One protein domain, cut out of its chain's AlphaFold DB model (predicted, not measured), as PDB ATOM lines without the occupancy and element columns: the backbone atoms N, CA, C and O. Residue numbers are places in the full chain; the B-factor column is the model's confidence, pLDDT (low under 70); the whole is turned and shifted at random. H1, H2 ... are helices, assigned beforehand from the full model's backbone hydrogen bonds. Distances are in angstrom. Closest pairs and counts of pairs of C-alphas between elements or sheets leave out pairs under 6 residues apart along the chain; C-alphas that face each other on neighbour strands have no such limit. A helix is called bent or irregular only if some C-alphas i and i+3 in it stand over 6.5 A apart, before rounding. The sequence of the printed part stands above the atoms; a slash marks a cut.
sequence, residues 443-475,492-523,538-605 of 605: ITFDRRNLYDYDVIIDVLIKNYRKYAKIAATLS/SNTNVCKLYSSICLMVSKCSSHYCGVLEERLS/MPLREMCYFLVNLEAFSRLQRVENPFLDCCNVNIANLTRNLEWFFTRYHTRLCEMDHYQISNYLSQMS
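AT A GLANCE: This is residues 443 to 475, 492 to 523 and 538 to 605 of the 605 residues of an uncharacterized protein of Theileria orientalis strain Shintoku (UniProt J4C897). Two long helices, H1 and H2, run side by side in opposite ways and make an elongated body, with the shorter H3 packed along H1. H4 packs on H2 and stays away from H1; it turns sharply near residue 585 and leads to the short H5, which sits at one end of the model, close to H3. The printed part has 133 residues, with five named helices in the order H1 H2 H3 H4 H5 and no named strand, so the class is all helix. The whole is only just compact, close to loose, with a radius of gyration of the C-alphas of 16.6 A and spans of 53 by 28 by 27 A.

HOW THE PARTS SIT: H1, residues 447 to 475, touches H2, residues 492 to 523, closest at the C-alphas of Ile 457 and Ile 503, 6.2 A apart. Their lines stand at a shallow tilt of 32 degrees, only just short of steep, opposite ways. H3, residues 540 to 554, touches H1 with residues 450 to 461 of H1 alone, at a shallow tilt of 16 degrees, the same way; the closest C-alphas, of Tyr 451 and Glu 542, are 5.5 A apart. H2 and H3 only just touch, with 3 pairs of C-alphas within 8 A, the closest those of Tyr 514 and Met 543 at 7.0 A, at a steep tilt of 40 degrees, opposite ways. H1, H2 and H3 form an up and down bundle, each running against the one before it. H2 is the hub: it also touches H4, residues 564 to 591, at a steep tilt of 41 degrees, the same way, with the C-alphas of Ser 508 and Cys 567 closest at 4.2 A. H1 and H4 are apart. H5, residues 594 to 602, is close to H3 but not clearly touching, about perpendicular at 78 degrees; the closest C-alphas, of Arg 541 and Leu 601, are 6.7 A apart. Every O i to N i+4 pair is within hydrogen-bond range in H2, H3 and H5, against 23 of 25 in H1 and 22 of 24 in H4.

IN THESE COORDINATES: H1 begins at C-alpha 447 (37.579, 5.217, -59.390) and is 41.1 A long; it is irregular, with C-alphas 448 and 451 8.3 A apart, and has a kink of 30 degrees near residue 454. H2 is 46.3 A long and ends at C-alpha 523 (27.128, 10.364, -43.187). H3 is 20.6 A long. H4 is 37.8 A long and irregular, with C-alphas 584 and 587 8.1 A apart, and has a kink of 66 degrees near residue 585. H5 ends at C-alpha 602 (37.619, -13.456, -52.256).

THE WHOLE: The two C-alphas farthest apart are those of Ser 475 and Glu 591, at 52.7 A. Residues 476 to 491 are not printed, with 10.7 A between C-alphas 475 and 492, and residues 524 to 537 are not printed, with 14.3 A between C-alphas 523 and 538. Of the links that are printed whole, H3 to H4 is short and H4 to H5 is tight. The mean pLDDT of the printed part is 78.9; it is under 70 at residues 474 to 475, 492 to 494 and 585 to 605, the last of these being the chain's last residue.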
ATOM      1  N   ILE A 443      47.462  11.681 -66.726       79.12
ATOM      2  CA  ILE A 443      46.849  10.519 -66.078       79.12
ATOM      3  C   ILE A 443      45.676  10.996 -65.212       79.12
ATOM      4  O   ILE A 443      45.837  11.375 -64.048       79.12
ATOM      5  N   THR A 444      44.474  10.985 -65.791       73.44
ATOM      6  CA  THR A 444      43.245  11.399 -65.101       73.44
ATOM      7  C   THR A 444      42.806  10.362 -64.077       73.44
ATOM      8  O   THR A 444      42.694   9.184 -64.409       73.44
ATOM      9  N   PHE A 445      42.480  10.809 -62.862       79.62
ATOM     10  CA  PHE A 445      41.981   9.934 -61.804       79.62
ATOM     11  C   PHE A 445      40.598   9.349 -62.154       79.62
ATOM     12  O   PHE A 445      39.677  10.083 -62.509       79.62
ATOM     13  N   ASP A 446      40.435   8.033 -62.002       80.81
ATOM     14  CA  ASP A 446      39.175   7.303 -62.210       80.81
ATOM     15  C   ASP A 446      39.055   6.206 -61.147       80.81
ATOM     16  O   ASP A 446      39.921   5.338 -61.029       80.81
ATOM     17  N   ARG A 447      37.940   6.212 -60.412       79.94
ATOM     18  CA  ARG A 447      37.579   5.217 -59.390       79.94
ATOM     19  C   ARG A 447      37.580   3.762 -59.877       79.94
ATOM     20  O   ARG A 447      37.550   2.853 -59.058       79.94
ATOM     21  N   ARG A 448      37.560   3.508 -61.188       79.88
ATOM     22  CA  ARG A 448      37.624   2.151 -61.760       79.88
ATOM     23  C   ARG A 448      39.028   1.542 -61.734       79.88
ATOM     24  O   ARG A 448      39.139   0.331 -61.868       79.88
ATOM     25  N   ASN A 449      40.064   2.358 -61.539       82.94
ATOM     26  CA  ASN A 449      41.471   1.966 -61.674       82.94
ATOM     27  C   ASN A 449      42.248   2.054 -60.347       82.94
ATOM     28  O   ASN A 449      43.465   2.214 -60.355       82.94
ATOM     29  N   LEU A 450      41.563   1.974 -59.199       85.56
ATOM     30  CA  LEU A 450      42.185   2.145 -57.876       85.56
ATOM     31  C   LEU A 450      43.383   1.207 -57.662       85.56
ATOM     32  O   LEU A 450      44.453   1.665 -57.274       85.56
ATOM     33  N   TYR A 451      43.239  -0.067 -58.032       85.06
ATOM     34  CA  TYR A 451      44.326  -1.042 -57.956       85.06
ATOM     35  C   TYR A 451      45.530  -0.675 -58.841       85.06
ATOM     36  O   TYR A 451      46.678  -0.824 -58.426       85.06
ATOM     37  N   ASP A 452      45.292  -0.173 -60.056       86.06
ATOM     38  CA  ASP A 452      46.373   0.220 -60.966       86.06
ATOM     39  C   ASP A 452      47.152   1.420 -60.410       86.06
ATOM     40  O   ASP A 452      48.379   1.469 -60.527       86.06
ATOM     41  N   TYR A 453      46.470   2.362 -59.747       89.00
ATOM     42  CA  TYR A 453      47.136   3.464 -59.051       89.00
ATOM     43  C   TYR A 453      47.990   2.981 -57.884       89.00
ATOM     44  O   TYR A 453      49.106   3.475 -57.724       89.00
ATOM     45  N   ASP A 454      47.525   1.994 -57.117       87.44
ATOM     46  CA  ASP A 454      48.318   1.404 -56.036       87.44
ATOM     47  C   ASP A 454      49.604   0.755 -56.564       87.44
ATOM     48  O   ASP A 454      50.674   0.926 -55.974       87.44
ATOM     49  N   VAL A 455      49.532   0.065 -57.707       87.06
ATOM     50  CA  VAL A 455      50.712  -0.508 -58.376       87.06
ATOM     51  C   VAL A 455      51.678   0.590 -58.827       87.06
ATOM     52  O   VAL A 455      52.885   0.473 -58.610       87.06
ATOM     53  N   ILE A 456      51.170   1.669 -59.430       89.44
ATOM     54  CA  ILE A 456      52.000   2.803 -59.861       89.44
ATOM     55  C   ILE A 456      52.703   3.429 -58.647       89.44
ATOM     56  O   ILE A 456      53.920   3.599 -58.677       89.44
ATOM     57  N   ILE A 457      51.974   3.718 -57.563       91.81
ATOM     58  CA  ILE A 457      52.531   4.320 -56.342       91.81
ATOM     59  C   ILE A 457      53.642   3.441 -55.752       91.81
ATOM     60  O   ILE A 457      54.731   3.951 -55.482       91.81
ATOM     61  N   ASP A 458      53.415   2.133 -55.604       90.56
ATOM     62  CA  ASP A 458      54.417   1.195 -55.079       90.56
ATOM     63  C   ASP A 458      55.714   1.220 -55.907       90.56
ATOM     64  O   ASP A 458      56.822   1.338 -55.365       90.56
ATOM     65  N   VAL A 459      55.595   1.176 -57.241       88.56
ATOM     66  CA  VAL A 459      56.757   1.219 -58.140       88.56
ATOM     67  C   VAL A 459      57.510   2.544 -58.012       88.56
ATOM     68  O   VAL A 459      58.745   2.534 -57.929       88.56
ATOM     69  N   LEU A 460      56.807   3.678 -57.965       91.38
ATOM     70  CA  LEU A 460      57.446   4.987 -57.811       91.38
ATOM     71  C   LEU A 460      58.156   5.102 -56.452       91.38
ATOM     72  O   LEU A 460      59.309   5.536 -56.410       91.38
ATOM     73  N   ILE A 461      57.542   4.639 -55.356       90.75
ATOM     74  CA  ILE A 461      58.152   4.627 -54.012       90.75
ATOM     75  C   ILE A 461      59.438   3.787 -53.995       90.75
ATOM     76  O   ILE A 461      60.468   4.223 -53.467       90.75
ATOM     77  N   LYS A 462      59.410   2.584 -54.580       89.88
ATOM     78  CA  LYS A 462      60.589   1.706 -54.669       89.88
ATOM     79  C   LYS A 462      61.729   2.366 -55.443       89.88
ATOM     80  O   LYS A 462      62.876   2.328 -54.988       89.88
ATOM     81  N   ASN A 463      61.418   3.012 -56.565       87.69
ATOM     82  CA  ASN A 463      62.417   3.714 -57.371       87.69
ATOM     83  C   ASN A 463      62.942   4.975 -56.678       87.69
ATOM     84  O   ASN A 463      64.144   5.222 -56.726       87.69
ATOM     85  N   TYR A 464      62.104   5.693 -55.929       89.56
ATOM     86  CA  TYR A 464      62.543   6.829 -55.118       89.56
ATOM     87  C   TYR A 464      63.588   6.398 -54.097       89.56
ATOM     88  O   TYR A 464      64.675   6.968 -54.047       89.56
ATOM     89  N   ARG A 465      63.319   5.327 -53.340       87.31
ATOM     90  CA  ARG A 465      64.288   4.785 -52.374       87.31
ATOM     91  C   ARG A 465      65.594   4.367 -53.046       87.31
ATOM     92  O   ARG A 465      66.661   4.571 -52.470       87.31
ATOM     93  N   LYS A 466      65.524   3.775 -54.242       85.69
ATOM     94  CA  LYS A 466      66.708   3.376 -55.016       85.69
ATOM     95  C   LYS A 466      67.534   4.595 -55.436       85.69
ATOM     96  O   LYS A 466      68.737   4.612 -55.193       85.69
ATOM     97  N   TYR A 467      66.906   5.612 -56.022       83.06
ATOM     98  CA  TYR A 467      67.605   6.799 -56.521       83.06
ATOM     99  C   TYR A 467      68.098   7.712 -55.397       83.06
ATOM    100  O   TYR A 467      69.220   8.199 -55.482       83.06
ATOM    101  N   ALA A 468      67.339   7.857 -54.307       82.94
ATOM    102  CA  ALA A 468      67.770   8.603 -53.126       82.94
ATOM    103  C   ALA A 468      69.027   7.987 -52.485       82.94
ATOM    104  O   ALA A 468      69.948   8.711 -52.119       82.94
ATOM    105  N   LYS A 469      69.119   6.648 -52.419       82.50
ATOM    106  CA  LYS A 469      70.341   5.959 -51.964       82.50
ATOM    107  C   LYS A 469      71.536   6.249 -52.873       82.50
ATOM    108  O   LYS A 469      72.615   6.526 -52.369       82.50
ATOM    109  N   ILE A 470      71.349   6.196 -54.193       77.81
ATOM    110  CA  ILE A 470      72.420   6.482 -55.162       77.81
ATOM    111  C   ILE A 470      72.894   7.935 -55.027       77.81
ATOM    112  O   ILE A 470      74.099   8.175 -54.969       77.81
ATOM    113  N   ALA A 471      71.964   8.888 -54.920       74.25
ATOM    114  CA  ALA A 471      72.279  10.300 -54.722       74.25
ATOM    115  C   ALA A 471      73.070  10.526 -53.422       74.25
ATOM    116  O   ALA A 471      74.105  11.187 -53.453       74.25
ATOM    117  N   ALA A 472      72.655   9.893 -52.317       72.19
ATOM    118  CA  ALA A 472      73.347   9.972 -51.030       72.19
ATOM    119  C   ALA A 472      74.793   9.439 -51.094       72.19
ATOM    120  O   ALA A 472      75.712  10.077 -50.574       72.19
ATOM    121  N   THR A 473      75.021   8.310 -51.776       72.38
ATOM    122  CA  THR A 473      76.365   7.729 -51.954       72.38
ATOM    123  C   THR A 473      77.276   8.625 -52.797       72.38
ATOM    124  O   THR A 473      78.450   8.785 -52.470       72.38
ATOM    125  N   LEU A 474      76.743   9.255 -53.849       63.25
ATOM    126  CA  LEU A 474      77.498  10.187 -54.698       63.25
ATOM    127  C   LEU A 474      77.855  11.485 -53.959       63.25
ATOM    128  O   LEU A 474      78.954  12.005 -54.136       63.25
ATOM    129  N   SER A 475      76.973  11.982 -53.087       58.78
ATOM    130  CA  SER A 475      77.279  13.128 -52.221       58.78
ATOM    131  C   SER A 475      78.270  12.801 -51.096       58.78
ATOM    132  O   SER A 475      79.008  13.685 -50.672       58.78
ATOM    133  N   SER A 492      70.618  13.894 -61.115       57.22
ATOM    134  CA  SER A 492      70.140  12.878 -60.168       57.22
ATOM    135  C   SER A 492      69.219  13.472 -59.095       57.22
ATOM    136  O   SER A 492      68.172  12.888 -58.813       57.22
ATOM    137  N   ASN A 493      69.523  14.669 -58.580       60.69
ATOM    138  CA  ASN A 493      68.668  15.363 -57.610       60.69
ATOM    139  C   ASN A 493      67.338  15.849 -58.214       60.69
ATOM    140  O   ASN A 493      66.294  15.699 -57.578       60.69
ATOM    141  N   THR A 494      67.326  16.353 -59.454       64.12
ATOM    142  CA  THR A 494      66.068  16.736 -60.135       64.12
ATOM    143  C   THR A 494      65.145  15.537 -60.357       64.12
ATOM    144  O   THR A 494      63.936  15.649 -60.148       64.12
ATOM    145  N   ASN A 495      65.695  14.366 -60.690       72.75
ATOM    146  CA  ASN A 495      64.914  13.135 -60.847       72.75
ATOM    147  C   ASN A 495      64.295  12.647 -59.525       72.75
ATOM    148  O   ASN A 495      63.156  12.179 -59.518       72.75
ATOM    149  N   VAL A 496      65.004  12.790 -58.399       83.06
ATOM    150  CA  VAL A 496      64.497  12.436 -57.059       83.06
ATOM    151  C   VAL A 496      63.348  13.364 -56.643       83.06
ATOM    152  O   VAL A 496      62.297  12.871 -56.228       83.06
ATOM    153  N   CYS A 497      63.491  14.683 -56.823       85.69
ATOM    154  CA  CYS A 497      62.431  15.657 -56.520       85.69
ATOM    155  C   CYS A 497      61.175  15.439 -57.373       85.69
ATOM    156  O   CYS A 497      60.053  15.455 -56.862       85.69
ATOM    157  N   LYS A 498      61.356  15.201 -58.673       89.00
ATOM    158  CA  LYS A 498      60.267  14.925 -59.617       89.00
ATOM    159  C   LYS A 498      59.494  13.662 -59.246       89.00
ATOM    160  O   LYS A 498      58.261  13.665 -59.214       89.00
ATOM    161  N   LEU A 499      60.215  12.593 -58.917       89.62
ATOM    162  CA  LEU A 499      59.611  11.333 -58.502       89.62
ATOM    163  C   LEU A 499      58.838  11.494 -57.188       89.62
ATOM    164  O   LEU A 499      57.696  11.050 -57.093       89.62
ATOM    165  N   TYR A 500      59.410  12.198 -56.208       91.88
ATOM    166  CA  TYR A 500      58.727  12.492 -54.946       91.88
ATOM    167  C   TYR A 500      57.461  13.331 -55.148       91.88
ATOM    168  O   TYR A 500      56.420  13.021 -54.571       91.88
ATOM    169  N   SER A 501      57.520  14.342 -56.017       93.00
ATOM    170  CA  SER A 501      56.371  15.187 -56.373       93.00
ATOM    171  C   SER A 501      55.247  14.372 -57.020       93.00
ATOM    172  O   SER A 501      54.080  14.530 -56.669       93.00
ATOM    173  N   SER A 502      55.602  13.442 -57.910       92.25
ATOM    174  CA  SER A 502      54.645  12.552 -58.585       92.25
ATOM    175  C   SER A 502      53.966  11.601 -57.598       92.25
ATOM    176  O   SER A 502      52.750  11.415 -57.650       92.25
ATOM    177  N   ILE A 503      54.737  11.045 -56.653       93.56
ATOM    178  CA  ILE A 503      54.197  10.233 -55.555       93.56
ATOM    179  C   ILE A 503      53.244  11.077 -54.700       93.56
ATOM    180  O   ILE A 503      52.133  10.626 -54.430       93.56
ATOM    181  N   CYS A 504      53.627  12.301 -54.320       93.69
ATOM    182  CA  CYS A 504      52.782  13.196 -53.521       93.69
ATOM    183  C   CYS A 504      51.449  13.496 -54.216       93.69
ATOM    184  O   CYS A 504      50.400  13.413 -53.581       93.69
ATOM    185  N   LEU A 505      51.465  13.799 -55.516       93.50
ATOM    186  CA  LEU A 505      50.247  14.076 -56.276       93.50
ATOM    187  C   LEU A 505      49.314  12.856 -56.330       93.50
ATOM    188  O   LEU A 505      48.114  12.982 -56.080       93.50
ATOM    189  N   MET A 506      49.858  11.668 -56.605       91.44
ATOM    190  CA  MET A 506      49.084  10.422 -56.651       91.44
ATOM    191  C   MET A 506      48.507  10.043 -55.284       91.44
ATOM    192  O   MET A 506      47.314   9.762 -55.175       91.44
ATOM    193  N   VAL A 507      49.331  10.083 -54.232       93.81
ATOM    194  CA  VAL A 507      48.900   9.807 -52.853       93.81
ATOM    195  C   VAL A 507      47.836  10.807 -52.412       93.81
ATOM    196  O   VAL A 507      46.849  10.402 -51.802       93.81
ATOM    197  N   SER A 508      47.977  12.085 -52.769       93.62
ATOM    198  CA  SER A 508      46.979  13.118 -52.491       93.62
ATOM    199  C   SER A 508      45.625  12.796 -53.140       93.62
ATOM    200  O   SER A 508      44.604  12.773 -52.449       93.62
ATOM    201  N   LYS A 509      45.614  12.463 -54.441       92.12
ATOM    202  CA  LYS A 509      44.394  12.097 -55.187       92.12
ATOM    203  C   LYS A 509      43.714  10.848 -54.614       92.12
ATOM    204  O   LYS A 509      42.511  10.874 -54.352       92.12
ATOM    205  N   CYS A 510      44.472   9.777 -54.368       91.75
ATOM    206  CA  CYS A 510      43.938   8.551 -53.771       91.75
ATOM    207  C   CYS A 510      43.415   8.792 -52.348       91.75
ATOM    208  O   CYS A 510      42.317   8.345 -52.020       91.75
ATOM    209  N   SER A 511      44.149   9.549 -51.524       93.12
ATOM    210  CA  SER A 511      43.725   9.871 -50.155       93.12
ATOM    211  C   SER A 511      42.422  10.660 -50.146       93.12
ATOM    212  O   SER A 511      41.508  10.312 -49.405       93.12
ATOM    213  N   SER A 512      42.301  11.670 -51.015       92.56
ATOM    214  CA  SER A 512      41.071  12.451 -51.171       92.56
ATOM    215  C   SER A 512      39.884  11.572 -51.583       92.56
ATOM    216  O   SER A 512      38.805  11.678 -51.001       92.56
ATOM    217  N   HIS A 513      40.088  10.640 -52.521       91.56
ATOM    218  CA  HIS A 513      39.041   9.709 -52.937       91.56
ATOM    219  C   HIS A 513      38.575   8.795 -51.800       91.56
ATOM    220  O   HIS A 513      37.378   8.732 -51.518       91.56
ATOM    221  N   TYR A 514      39.502   8.100 -51.132       90.50
ATOM    222  CA  TYR A 514      39.152   7.203 -50.030       90.50
ATOM    223  C   TYR A 514      38.543   7.962 -48.846       90.50
ATOM    224  O   TYR A 514      37.621   7.455 -48.210       90.50
ATOM    225  N   CYS A 515      38.988   9.197 -48.599       89.81
ATOM    226  CA  CYS A 515      38.387  10.097 -47.620       89.81
ATOM    227  C   CYS A 515      36.908  10.353 -47.945       89.81
ATOM    228  O   CYS A 515      36.054  10.099 -47.099       89.81
ATOM    229  N   GLY A 516      36.591  10.740 -49.185       87.69
ATOM    230  CA  GLY A 516      35.208  10.949 -49.622       87.69
ATOM    231  C   GLY A 516      34.342   9.687 -49.527       87.69
ATOM    232  O   GLY A 516      33.194   9.758 -49.091       87.69
ATOM    233  N   VAL A 517      34.899   8.513 -49.853       85.31
ATOM    234  CA  VAL A 517      34.201   7.222 -49.693       85.31
ATOM    235  C   VAL A 517      33.859   6.949 -48.225       85.31
ATOM    236  O   VAL A 517      32.762   6.477 -47.928       85.31
ATOM    237  N   LEU A 518      34.774   7.235 -47.295       84.50
ATOM    238  CA  LEU A 518      34.516   7.067 -45.863       84.50
ATOM    239  C   LEU A 518      33.489   8.082 -45.356       84.50
ATOM    240  O   LEU A 518      32.576   7.691 -44.631       84.50
ATOM    241  N   GLU A 519      33.581   9.348 -45.763       84.88
ATOM    242  CA  GLU A 519      32.645  10.412 -45.375       84.88
ATOM    243  C   GLU A 519      31.216  10.135 -45.837       84.88
ATOM    244  O   GLU A 519      30.281  10.265 -45.043       84.88
ATOM    245  N   GLU A 520      31.034   9.691 -47.083       82.12
ATOM    246  CA  GLU A 520      29.724   9.305 -47.622       82.12
ATOM    247  C   GLU A 520      29.087   8.206 -46.755       82.12
ATOM    248  O   GLU A 520      27.907   8.265 -46.398       82.12
ATOM    249  N   ARG A 521      29.887   7.218 -46.337       75.56
ATOM    250  CA  ARG A 521      29.420   6.087 -45.523       75.56
ATOM    251  C   ARG A 521      29.185   6.452 -44.063       75.56
ATOM    252  O   ARG A 521      28.224   5.967 -43.464       75.56
ATOM    253  N   LEU A 522      30.024   7.308 -43.492       73.00
ATOM    254  CA  LEU A 522      29.849   7.834 -42.139       73.00
ATOM    255  C   LEU A 522      28.594   8.711 -42.059       73.00
ATOM    256  O   LEU A 522      27.822   8.562 -41.111       73.00
ATOM    257  N   SER A 523      28.321   9.512 -43.091       73.62
ATOM    258  CA  SER A 523      27.128  10.364 -43.187       73.62
ATOM    259  C   SER A 523      25.841   9.547 -43.360       73.62
ATOM    260  O   SER A 523      24.886   9.744 -42.612       73.62
ATOM    261  N   MET A 538      32.168  -0.806 -50.978       72.25
ATOM    262  CA  MET A 538      33.417  -0.143 -50.590       72.25
ATOM    263  C   MET A 538      34.619  -0.857 -51.234       72.25
ATOM    264  O   MET A 538      34.694  -2.085 -51.137       72.25
ATOM    265  N   PRO A 539      35.580  -0.125 -51.828       76.31
ATOM    266  CA  PRO A 539      36.822  -0.684 -52.365       76.31
ATOM    267  C   PRO A 539      37.809  -1.010 -51.228       76.31
ATOM    268  O   PRO A 539      38.899  -0.453 -51.145       76.31
ATOM    269  N   LEU A 540      37.400  -1.860 -50.276       77.00
ATOM    270  CA  LEU A 540      38.187  -2.157 -49.069       77.00
ATOM    271  C   LEU A 540      39.524  -2.821 -49.406       77.00
ATOM    272  O   LEU A 540      40.521  -2.562 -48.739       77.00
ATOM    273  N   ARG A 541      39.553  -3.659 -50.447       77.81
ATOM    274  CA  ARG A 541      40.771  -4.334 -50.896       77.81
ATOM    275  C   ARG A 541      41.806  -3.321 -51.378       77.81
ATOM    276  O   ARG A 541      42.945  -3.352 -50.923       77.81
ATOM    277  N   GLU A 542      41.402  -2.441 -52.284       82.81
ATOM    278  CA  GLU A 542      42.244  -1.389 -52.848       82.81
ATOM    279  C   GLU A 542      42.642  -0.387 -51.758       82.81
ATOM    280  O   GLU A 542      43.808  -0.037 -51.639       82.81
ATOM    281  N   MET A 543      41.725  -0.033 -50.851       86.38
ATOM    282  CA  MET A 543      42.041   0.817 -49.702       86.38
ATOM    283  C   MET A 543      43.121   0.196 -48.799       86.38
ATOM    284  O   MET A 543      44.031   0.899 -48.369       86.38
ATOM    285  N   CYS A 544      43.082  -1.115 -48.538       82.31
ATOM    286  CA  CYS A 544      44.139  -1.796 -47.783       82.31
ATOM    287  C   CYS A 544      45.494  -1.754 -48.505       82.31
ATOM    288  O   CYS A 544      46.510  -1.477 -47.866       82.31
ATOM    289  N   TYR A 545      45.530  -1.994 -49.822       83.38
ATOM    290  CA  TYR A 545      46.765  -1.851 -50.607       83.38
ATOM    291  C   TYR A 545      47.297  -0.417 -50.559       83.38
ATOM    292  O   TYR A 545      48.492  -0.206 -50.334       83.38
ATOM    293  N   PHE A 546      46.408   0.565 -50.686       90.50
ATOM    294  CA  PHE A 546      46.756   1.971 -50.578       90.50
ATOM    295  C   PHE A 546      47.349   2.324 -49.208       90.50
ATOM    296  O   PHE A 546      48.342   3.046 -49.142       90.50
ATOM    297  N   LEU A 547      46.811   1.786 -48.110       87.12
ATOM    298  CA  LEU A 547      47.344   2.028 -46.763       87.12
ATOM    299  C   LEU A 547      48.758   1.465 -46.570       87.12
ATOM    300  O   LEU A 547      49.590   2.116 -45.940       87.12
ATOM    301  N   VAL A 548      49.069   0.312 -47.170       86.06
ATOM    302  CA  VAL A 548      50.443  -0.225 -47.193       86.06
ATOM    303  C   VAL A 548      51.378   0.719 -47.956       86.06
ATOM    304  O   VAL A 548      52.488   1.017 -47.503       86.06
ATOM    305  N   ASN A 549      50.926   1.246 -49.094       88.06
ATOM    306  CA  ASN A 549      51.678   2.245 -49.852       88.06
ATOM    307  C   ASN A 549      51.862   3.551 -49.068       88.06
ATOM    308  O   ASN A 549      52.936   4.152 -49.119       88.06
ATOM    309  N   LEU A 550      50.854   3.970 -48.304       90.44
ATOM    310  CA  LEU A 550      50.896   5.161 -47.462       90.44
ATOM    311  C   LEU A 550      51.897   5.011 -46.304       90.44
ATOM    312  O   LEU A 550      52.660   5.937 -46.023       90.44
ATOM    313  N   GLU A 551      51.966   3.835 -45.679       87.81
ATOM    314  CA  GLU A 551      53.012   3.502 -44.702       87.81
ATOM    315  C   GLU A 551      54.407   3.530 -45.349       87.81
ATOM    316  O   GLU A 551      55.377   4.033 -44.777       87.81
ATOM    317  N   ALA A 552      54.536   3.017 -46.573       86.88
ATOM    318  CA  ALA A 552      55.800   3.070 -47.295       86.88
ATOM    319  C   ALA A 552      56.202   4.514 -47.654       86.88
ATOM    320  O   ALA A 552      57.394   4.840 -47.590       86.88
ATOM    321  N   PHE A 553      55.226   5.358 -47.994       91.12
ATOM    322  CA  PHE A 553      55.391   6.780 -48.286       91.12
ATOM    323  C   PHE A 553      55.821   7.583 -47.053       91.12
ATOM    324  O   PHE A 553      56.755   8.379 -47.143       91.12
ATOM    325  N   SER A 554      55.217   7.339 -45.885       87.25
ATOM    326  CA  SER A 554      55.539   8.072 -44.648       87.25
ATOM    327  C   SER A 554      56.986   7.868 -44.179       87.25
ATOM    328  O   SER A 554      57.539   8.720 -43.485       87.25
ATOM    329  N   ARG A 555      57.623   6.770 -44.607       88.44
ATOM    330  CA  ARG A 555      59.034   6.441 -44.340       88.44
ATOM    331  C   ARG A 555      60.025   7.052 -45.337       88.44
ATOM    332  O   ARG A 555      61.226   6.809 -45.216       88.44
ATOM    333  N   LEU A 556      59.563   7.766 -46.362       88.38
ATOM    334  CA  LEU A 556      60.456   8.403 -47.328       88.38
ATOM    335  C   LEU A 556      61.065   9.680 -46.749       88.38
ATOM    336  O   LEU A 556      60.404  10.435 -46.039       88.38
ATOM    337  N   GLN A 557      62.324   9.948 -47.109       86.00
ATOM    338  CA  GLN A 557      62.934  11.247 -46.855       86.00
ATOM    339  C   GLN A 557      62.106  12.320 -47.566       86.00
ATOM    340  O   GLN A 557      61.863  12.206 -48.768       86.00
ATOM    341  N   ARG A 558      61.646  13.320 -46.813       84.62
ATOM    342  CA  ARG A 558      60.785  14.378 -47.341       84.62
ATOM    343  C   ARG A 558      61.574  15.309 -48.250       84.62
ATOM    344  O   ARG A 558      62.712  15.656 -47.943       84.62
ATOM    345  N   VAL A 559      60.935  15.722 -49.337       84.75
ATOM    346  CA  VAL A 559      61.455  16.714 -50.278       84.75
ATOM    347  C   VAL A 559      60.375  17.764 -50.484       84.75
ATOM    348  O   VAL A 559      59.247  17.428 -50.854       84.75
ATOM    349  N   GLU A 560      60.702  19.026 -50.222       84.75
ATOM    350  CA  GLU A 560      59.767  20.130 -50.435       84.75
ATOM    351  C   GLU A 560      59.335  20.191 -51.901       84.75
ATOM    352  O   GLU A 560      60.154  20.104 -52.818       84.75
ATOM    353  N   ASN A 561      58.024  20.283 -52.120       89.00
ATOM    354  CA  ASN A 561      57.434  20.375 -53.447       89.00
ATOM    355  C   ASN A 561      56.007  20.955 -53.380       89.00
ATOM    356  O   ASN A 561      55.383  20.890 -52.318       89.00
ATOM    357  N   PRO A 562      55.454  21.444 -54.507       87.88
ATOM    358  CA  PRO A 562      54.144  22.106 -54.540       87.88
ATOM    359  C   PRO A 562      52.954  21.235 -54.108       87.88
ATOM    360  O   PRO A 562      51.894  21.763 -53.784       87.88
ATOM    361  N   PHE A 563      53.096  19.907 -54.120       90.44
ATOM    362  CA  PHE A 563      52.010  18.971 -53.818       90.44
ATOM    363  C   PHE A 563      52.055  18.443 -52.382       90.44
ATOM    364  O   PHE A 563      51.087  17.819 -51.942       90.44
ATOM    365  N   LEU A 564      53.156  18.665 -51.654       89.25
ATOM    366  CA  LEU A 564      53.391  18.079 -50.334       89.25
ATOM    367  C   LEU A 564      52.340  18.513 -49.309       89.25
ATOM    368  O   LEU A 564      51.812  17.666 -48.592       89.25
ATOM    369  N   ASP A 565      51.996  19.799 -49.269       89.12
ATOM    370  CA  ASP A 565      51.033  20.327 -48.297       89.12
ATOM    371  C   ASP A 565      49.634  19.758 -48.530       89.12
ATOM    372  O   ASP A 565      49.012  19.224 -47.613       89.12
ATOM    373  N   CYS A 566      49.171  19.781 -49.782       89.69
ATOM    374  CA  CYS A 566      47.897  19.182 -50.174       89.69
ATOM    375  C   CYS A 566      47.868  17.673 -49.873       89.69
ATOM    376  O   CYS A 566      46.886  17.158 -49.339       89.69
ATOM    377  N   CYS A 567      48.970  16.970 -50.153       92.06
ATOM    378  CA  CYS A 567      49.128  15.558 -49.822       92.06
ATOM    379  C   CYS A 567      48.996  15.316 -48.311       92.06
ATOM    380  O   CYS A 567      48.187  14.489 -47.899       92.06
ATOM    381  N   ASN A 568      49.708  16.080 -47.482       91.12
ATOM    382  CA  ASN A 568      49.654  15.955 -46.023       91.12
ATOM    383  C   ASN A 568      48.252  16.233 -45.467       91.12
ATOM    384  O   ASN A 568      47.790  15.492 -44.601       91.12
ATOM    385  N   VAL A 569      47.561  17.256 -45.978       93.12
ATOM    386  CA  VAL A 569      46.177  17.571 -45.585       93.12
ATOM    387  C   VAL A 569      45.240  16.415 -45.929       93.12
ATOM    388  O   VAL A 569      44.472  15.969 -45.077       93.12
ATOM    389  N   ASN A 570      45.329  15.875 -47.146       92.50
ATOM    390  CA  ASN A 570      44.476  14.766 -47.575       92.50
ATOM    391  C   ASN A 570      44.770  13.469 -46.811       92.50
ATOM    392  O   ASN A 570      43.835  12.743 -46.475       92.50
ATOM    393  N   ILE A 571      46.037  13.195 -46.491       91.81
ATOM    394  CA  ILE A 571      46.424  12.073 -45.627       91.81
ATOM    395  C   ILE A 571      45.837  12.260 -44.228       91.81
ATOM    396  O   ILE A 571      45.214  11.339 -43.715       91.81
ATOM    397  N   ALA A 572      45.982  13.443 -43.625       90.56
ATOM    398  CA  ALA A 572      45.454  13.718 -42.289       90.56
ATOM    399  C   ALA A 572      43.925  13.560 -42.229       90.56
ATOM    400  O   ALA A 572      43.402  12.951 -41.294       90.56
ATOM    401  N   ASN A 573      43.211  14.046 -43.249       90.69
ATOM    402  CA  ASN A 573      41.763  13.873 -43.366       90.69
ATOM    403  C   ASN A 573      41.378  12.395 -43.509       90.69
ATOM    404  O   ASN A 573      40.487  11.920 -42.803       90.69
ATOM    405  N   LEU A 574      42.082  11.646 -44.368       90.88
ATOM    406  CA  LEU A 574      41.875  10.207 -44.510       90.88
ATOM    407  C   LEU A 574      42.117   9.477 -43.182       90.88
ATOM    408  O   LEU A 574      41.282   8.671 -42.781       90.88
ATOM    409  N   THR A 575      43.219   9.766 -42.487       87.88
ATOM    410  CA  THR A 575      43.551   9.165 -41.188       87.88
ATOM    411  C   THR A 575      42.454   9.430 -40.167       87.88
ATOM    412  O   THR A 575      41.959   8.484 -39.562       87.88
ATOM    413  N   ARG A 576      41.995  10.678 -40.038       88.38
ATOM    414  CA  ARG A 576      40.905  11.038 -39.122       88.38
ATOM    415  C   ARG A 576      39.611  10.285 -39.440       88.38
ATOM    416  O   ARG A 576      38.934   9.804 -38.533       88.38
ATOM    417  N   ASN A 577      39.259  10.164 -40.718       84.88
ATOM    418  CA  ASN A 577      38.056   9.443 -41.132       84.88
ATOM    419  C   ASN A 577      38.193   7.925 -40.965       84.88
ATOM    420  O   ASN A 577      37.214   7.269 -40.610       84.88
ATOM    421  N   LEU A 578      39.390   7.362 -41.144       84.88
ATOM    422  CA  LEU A 578      39.677   5.962 -40.823       84.88
ATOM    423  C   LEU A 578      39.585   5.707 -39.322       84.88
ATOM    424  O   LEU A 578      38.929   4.752 -38.922       84.88
ATOM    425  N   GLU A 579      40.176   6.562 -38.487       83.75
ATOM    426  CA  GLU A 579      40.054   6.482 -37.028       83.75
ATOM    427  C   GLU A 579      38.588   6.532 -36.601       83.75
ATOM    428  O   GLU A 579      38.154   5.724 -35.779       83.75
ATOM    429  N   TRP A 580      37.796   7.429 -37.195       81.06
ATOM    430  CA  TRP A 580      36.377   7.538 -36.878       81.06
ATOM    431  C   TRP A 580      35.579   6.323 -37.360       81.06
ATOM    432  O   TRP A 580      34.741   5.802 -36.622       81.06
ATOM    433  N   PHE A 581      35.883   5.822 -38.559       79.88
ATOM    434  CA  PHE A 581      35.323   4.587 -39.098       79.88
ATOM    435  C   PHE A 581      35.638   3.389 -38.197       79.88
ATOM    436  O   PHE A 581      34.718   2.706 -37.748       79.88
ATOM    437  N   PHE A 582      36.906   3.159 -37.858       75.94
ATOM    438  CA  PHE A 582      37.293   2.062 -36.979       75.94
ATOM    439  C   PHE A 582      36.702   2.236 -35.586       75.94
ATOM    440  O   PHE A 582      36.110   1.291 -35.100       75.94
ATOM    441  N   THR A 583      36.732   3.421 -34.978       77.25
ATOM    442  CA  THR A 583      36.116   3.658 -33.656       77.25
ATOM    443  C   THR A 583      34.618   3.345 -33.660       77.25
ATOM    444  O   THR A 583      34.106   2.713 -32.739       77.25
ATOM    445  N   ARG A 584      33.901   3.747 -34.716       71.38
ATOM    446  CA  ARG A 584      32.451   3.547 -34.839       71.38
ATOM    447  C   ARG A 584      32.069   2.102 -35.166       71.38
ATOM    448  O   ARG A 584      30.992   1.663 -34.769       71.38
ATOM    449  N   TYR A 585      32.923   1.367 -35.880       68.69
ATOM    450  CA  TYR A 585      32.635   0.008 -36.357       68.69
ATOM    451  C   TYR A 585      33.523  -1.084 -35.735       68.69
ATOM    452  O   TYR A 585      33.383  -2.245 -36.115       68.69
ATOM    453  N   HIS A 586      34.376  -0.749 -34.757       65.94
ATOM    454  CA  HIS A 586      35.383  -1.625 -34.134       65.94
ATOM    455  C   HIS A 586      34.782  -2.955 -33.684       65.94
ATOM    456  O   HIS A 586      35.233  -4.012 -34.108       65.94
ATOM    457  N   THR A 587      33.705  -2.911 -32.896       58.00
ATOM    458  CA  THR A 587      33.049  -4.107 -32.346       58.00
ATOM    459  C   THR A 587      32.572  -5.062 -33.441       58.00
ATOM    460  O   THR A 587      32.743  -6.264 -33.314       58.00
ATOM    461  N   ARG A 588      32.058  -4.538 -34.563       59.47
ATOM    462  CA  ARG A 588      31.593  -5.356 -35.696       59.47
ATOM    463  C   ARG A 588      32.720  -5.845 -36.596       59.47
ATOM    464  O   ARG A 588      32.628  -6.943 -37.126       59.47
ATOM    465  N   LEU A 589      33.772  -5.050 -36.786       59.66
ATOM    466  CA  LEU A 589      34.962  -5.489 -37.519       59.66
ATOM    467  C   LEU A 589      35.705  -6.591 -36.752       59.66
ATOM    468  O   LEU A 589      36.231  -7.500 -37.381       59.66
ATOM    469  N   CYS A 590      35.680  -6.561 -35.416       55.16
ATOM    470  CA  CYS A 590      36.169  -7.647 -34.563       55.16
ATOM    471  C   CYS A 590      35.286  -8.909 -34.607       55.16
ATOM    472  O   CYS A 590      35.792 -10.001 -34.375       55.16
ATOM    473  N   GLU A 591      33.989  -8.778 -34.909       51.81
ATOM    474  CA  GLU A 591      33.066  -9.908 -35.127       51.81
ATOM    475  C   GLU A 591      33.191 -10.521 -36.536       51.81
ATOM    476  O   GLU A 591      32.762 -11.656 -36.760       51.81
ATOM    477  N   MET A 592      33.782  -9.796 -37.495       52.50
ATOM    478  CA  MET A 592      34.116 -10.326 -38.815       52.50
ATOM    479  C   MET A 592      35.369 -11.193 -38.705       52.50
ATOM    480  O   MET A 592      36.495 -10.710 -38.777       52.50
ATOM    481  N   ASP A 593      35.158 -12.493 -38.527       48.84
ATOM    482  CA  ASP A 593      36.231 -13.473 -38.386       48.84
ATOM    483  C   ASP A 593      37.231 -13.408 -39.563       48.84
ATOM    484  O   ASP A 593      36.864 -13.052 -40.690       48.84
ATOM    485  N   HIS A 594      38.489 -13.806 -39.349       47.94
ATOM    486  CA  HIS A 594      39.546 -13.754 -40.379       47.94
ATOM    487  C   HIS A 594      39.126 -14.499 -41.666       47.94
ATOM    488  O   HIS A 594      39.489 -14.114 -42.783       47.94
ATOM    489  N   TYR A 595      38.289 -15.531 -41.501       43.12
ATOM    490  CA  TYR A 595      37.655 -16.319 -42.555       43.12
ATOM    491  C   TYR A 595      36.546 -15.560 -43.303       43.12
ATOM    492  O   TYR A 595      36.413 -15.707 -44.513       43.12
ATOM    493  N   GLN A 596      35.774 -14.710 -42.620       43.16
ATOM    494  CA  GLN A 596      34.747 -13.861 -43.230       43.16
ATOM    495  C   GLN A 596      35.357 -12.677 -43.975       43.16
ATOM    496  O   GLN A 596      34.878 -12.350 -45.053       43.16
ATOM    497  N   ILE A 597      36.439 -12.079 -43.466       46.84
ATOM    498  CA  ILE A 597      37.199 -11.045 -44.188       46.84
ATOM    499  C   ILE A 597      37.864 -11.656 -45.428       46.84
ATOM    500  O   ILE A 597      37.765 -11.094 -46.516       46.84
ATOM    501  N   SER A 598      38.474 -12.839 -45.301       42.03
ATOM    502  CA  SER A 598      39.062 -13.560 -46.437       42.03
ATOM    503  C   SER A 598      38.007 -13.972 -47.473       42.03
ATOM    504  O   SER A 598      38.218 -13.737 -48.661       42.03
ATOM    505  N   ASN A 599      36.841 -14.479 -47.044       41.50
ATOM    506  CA  ASN A 599      35.716 -14.785 -47.935       41.50
ATOM    507  C   ASN A 599      35.080 -13.536 -48.554       41.50
ATOM    508  O   ASN A 599      34.687 -13.559 -49.713       41.50
ATOM    509  N   TYR A 600      34.981 -12.429 -47.820       42.16
ATOM    510  CA  TYR A 600      34.453 -11.169 -48.345       42.16
ATOM    511  C   TYR A 600      35.391 -10.579 -49.408       42.16
ATOM    512  O   TYR A 600      34.939 -10.138 -50.461       42.16
ATOM    513  N   LEU A 601      36.706 -10.638 -49.173       41.38
ATOM    514  CA  LEU A 601      37.727 -10.206 -50.131       41.38
ATOM    515  C   LEU A 601      37.855 -11.160 -51.333       41.38
ATOM    516  O   LEU A 601      38.135 -10.691 -52.435       41.38
ATOM    517  N   SER A 602      37.615 -12.466 -51.163       38.31
ATOM    518  CA  SER A 602      37.619 -13.456 -52.256       38.31
ATOM    519  C   SER A 602      36.312 -13.499 -53.060       38.31
ATOM    520  O   SER A 602      36.301 -13.947 -54.203       38.31
ATOM    521  N   GLN A 603      35.199 -13.010 -52.508       34.69
ATOM    522  CA  GLN A 603      33.932 -12.830 -53.229       34.69
ATOM    523  C   GLN A 603      33.885 -11.544 -54.072       34.69
ATOM    524  O   GLN A 603      32.957 -11.369 -54.863       34.69
ATOM    525  N   MET A 604      34.861 -10.645 -53.904       35.19
ATOM    526  CA  MET A 604      35.033  -9.437 -54.722       35.19
ATOM    527  C   MET A 604      36.027  -9.604 -55.890       35.19
ATOM    528  O   MET A 604      36.253  -8.642 -56.622       35.19
ATOM    529  N   SER A 605      36.594 -10.802 -56.087       28.36
ATOM    530  CA  SER A 605      37.307 -11.209 -57.314       28.36
ATOM    531  C   SER A 605      36.385 -11.938 -58.279       28.36
ATOM    532  O   SER A 605      36.599 -11.796 -59.501       28.36
TER     533      SER A 605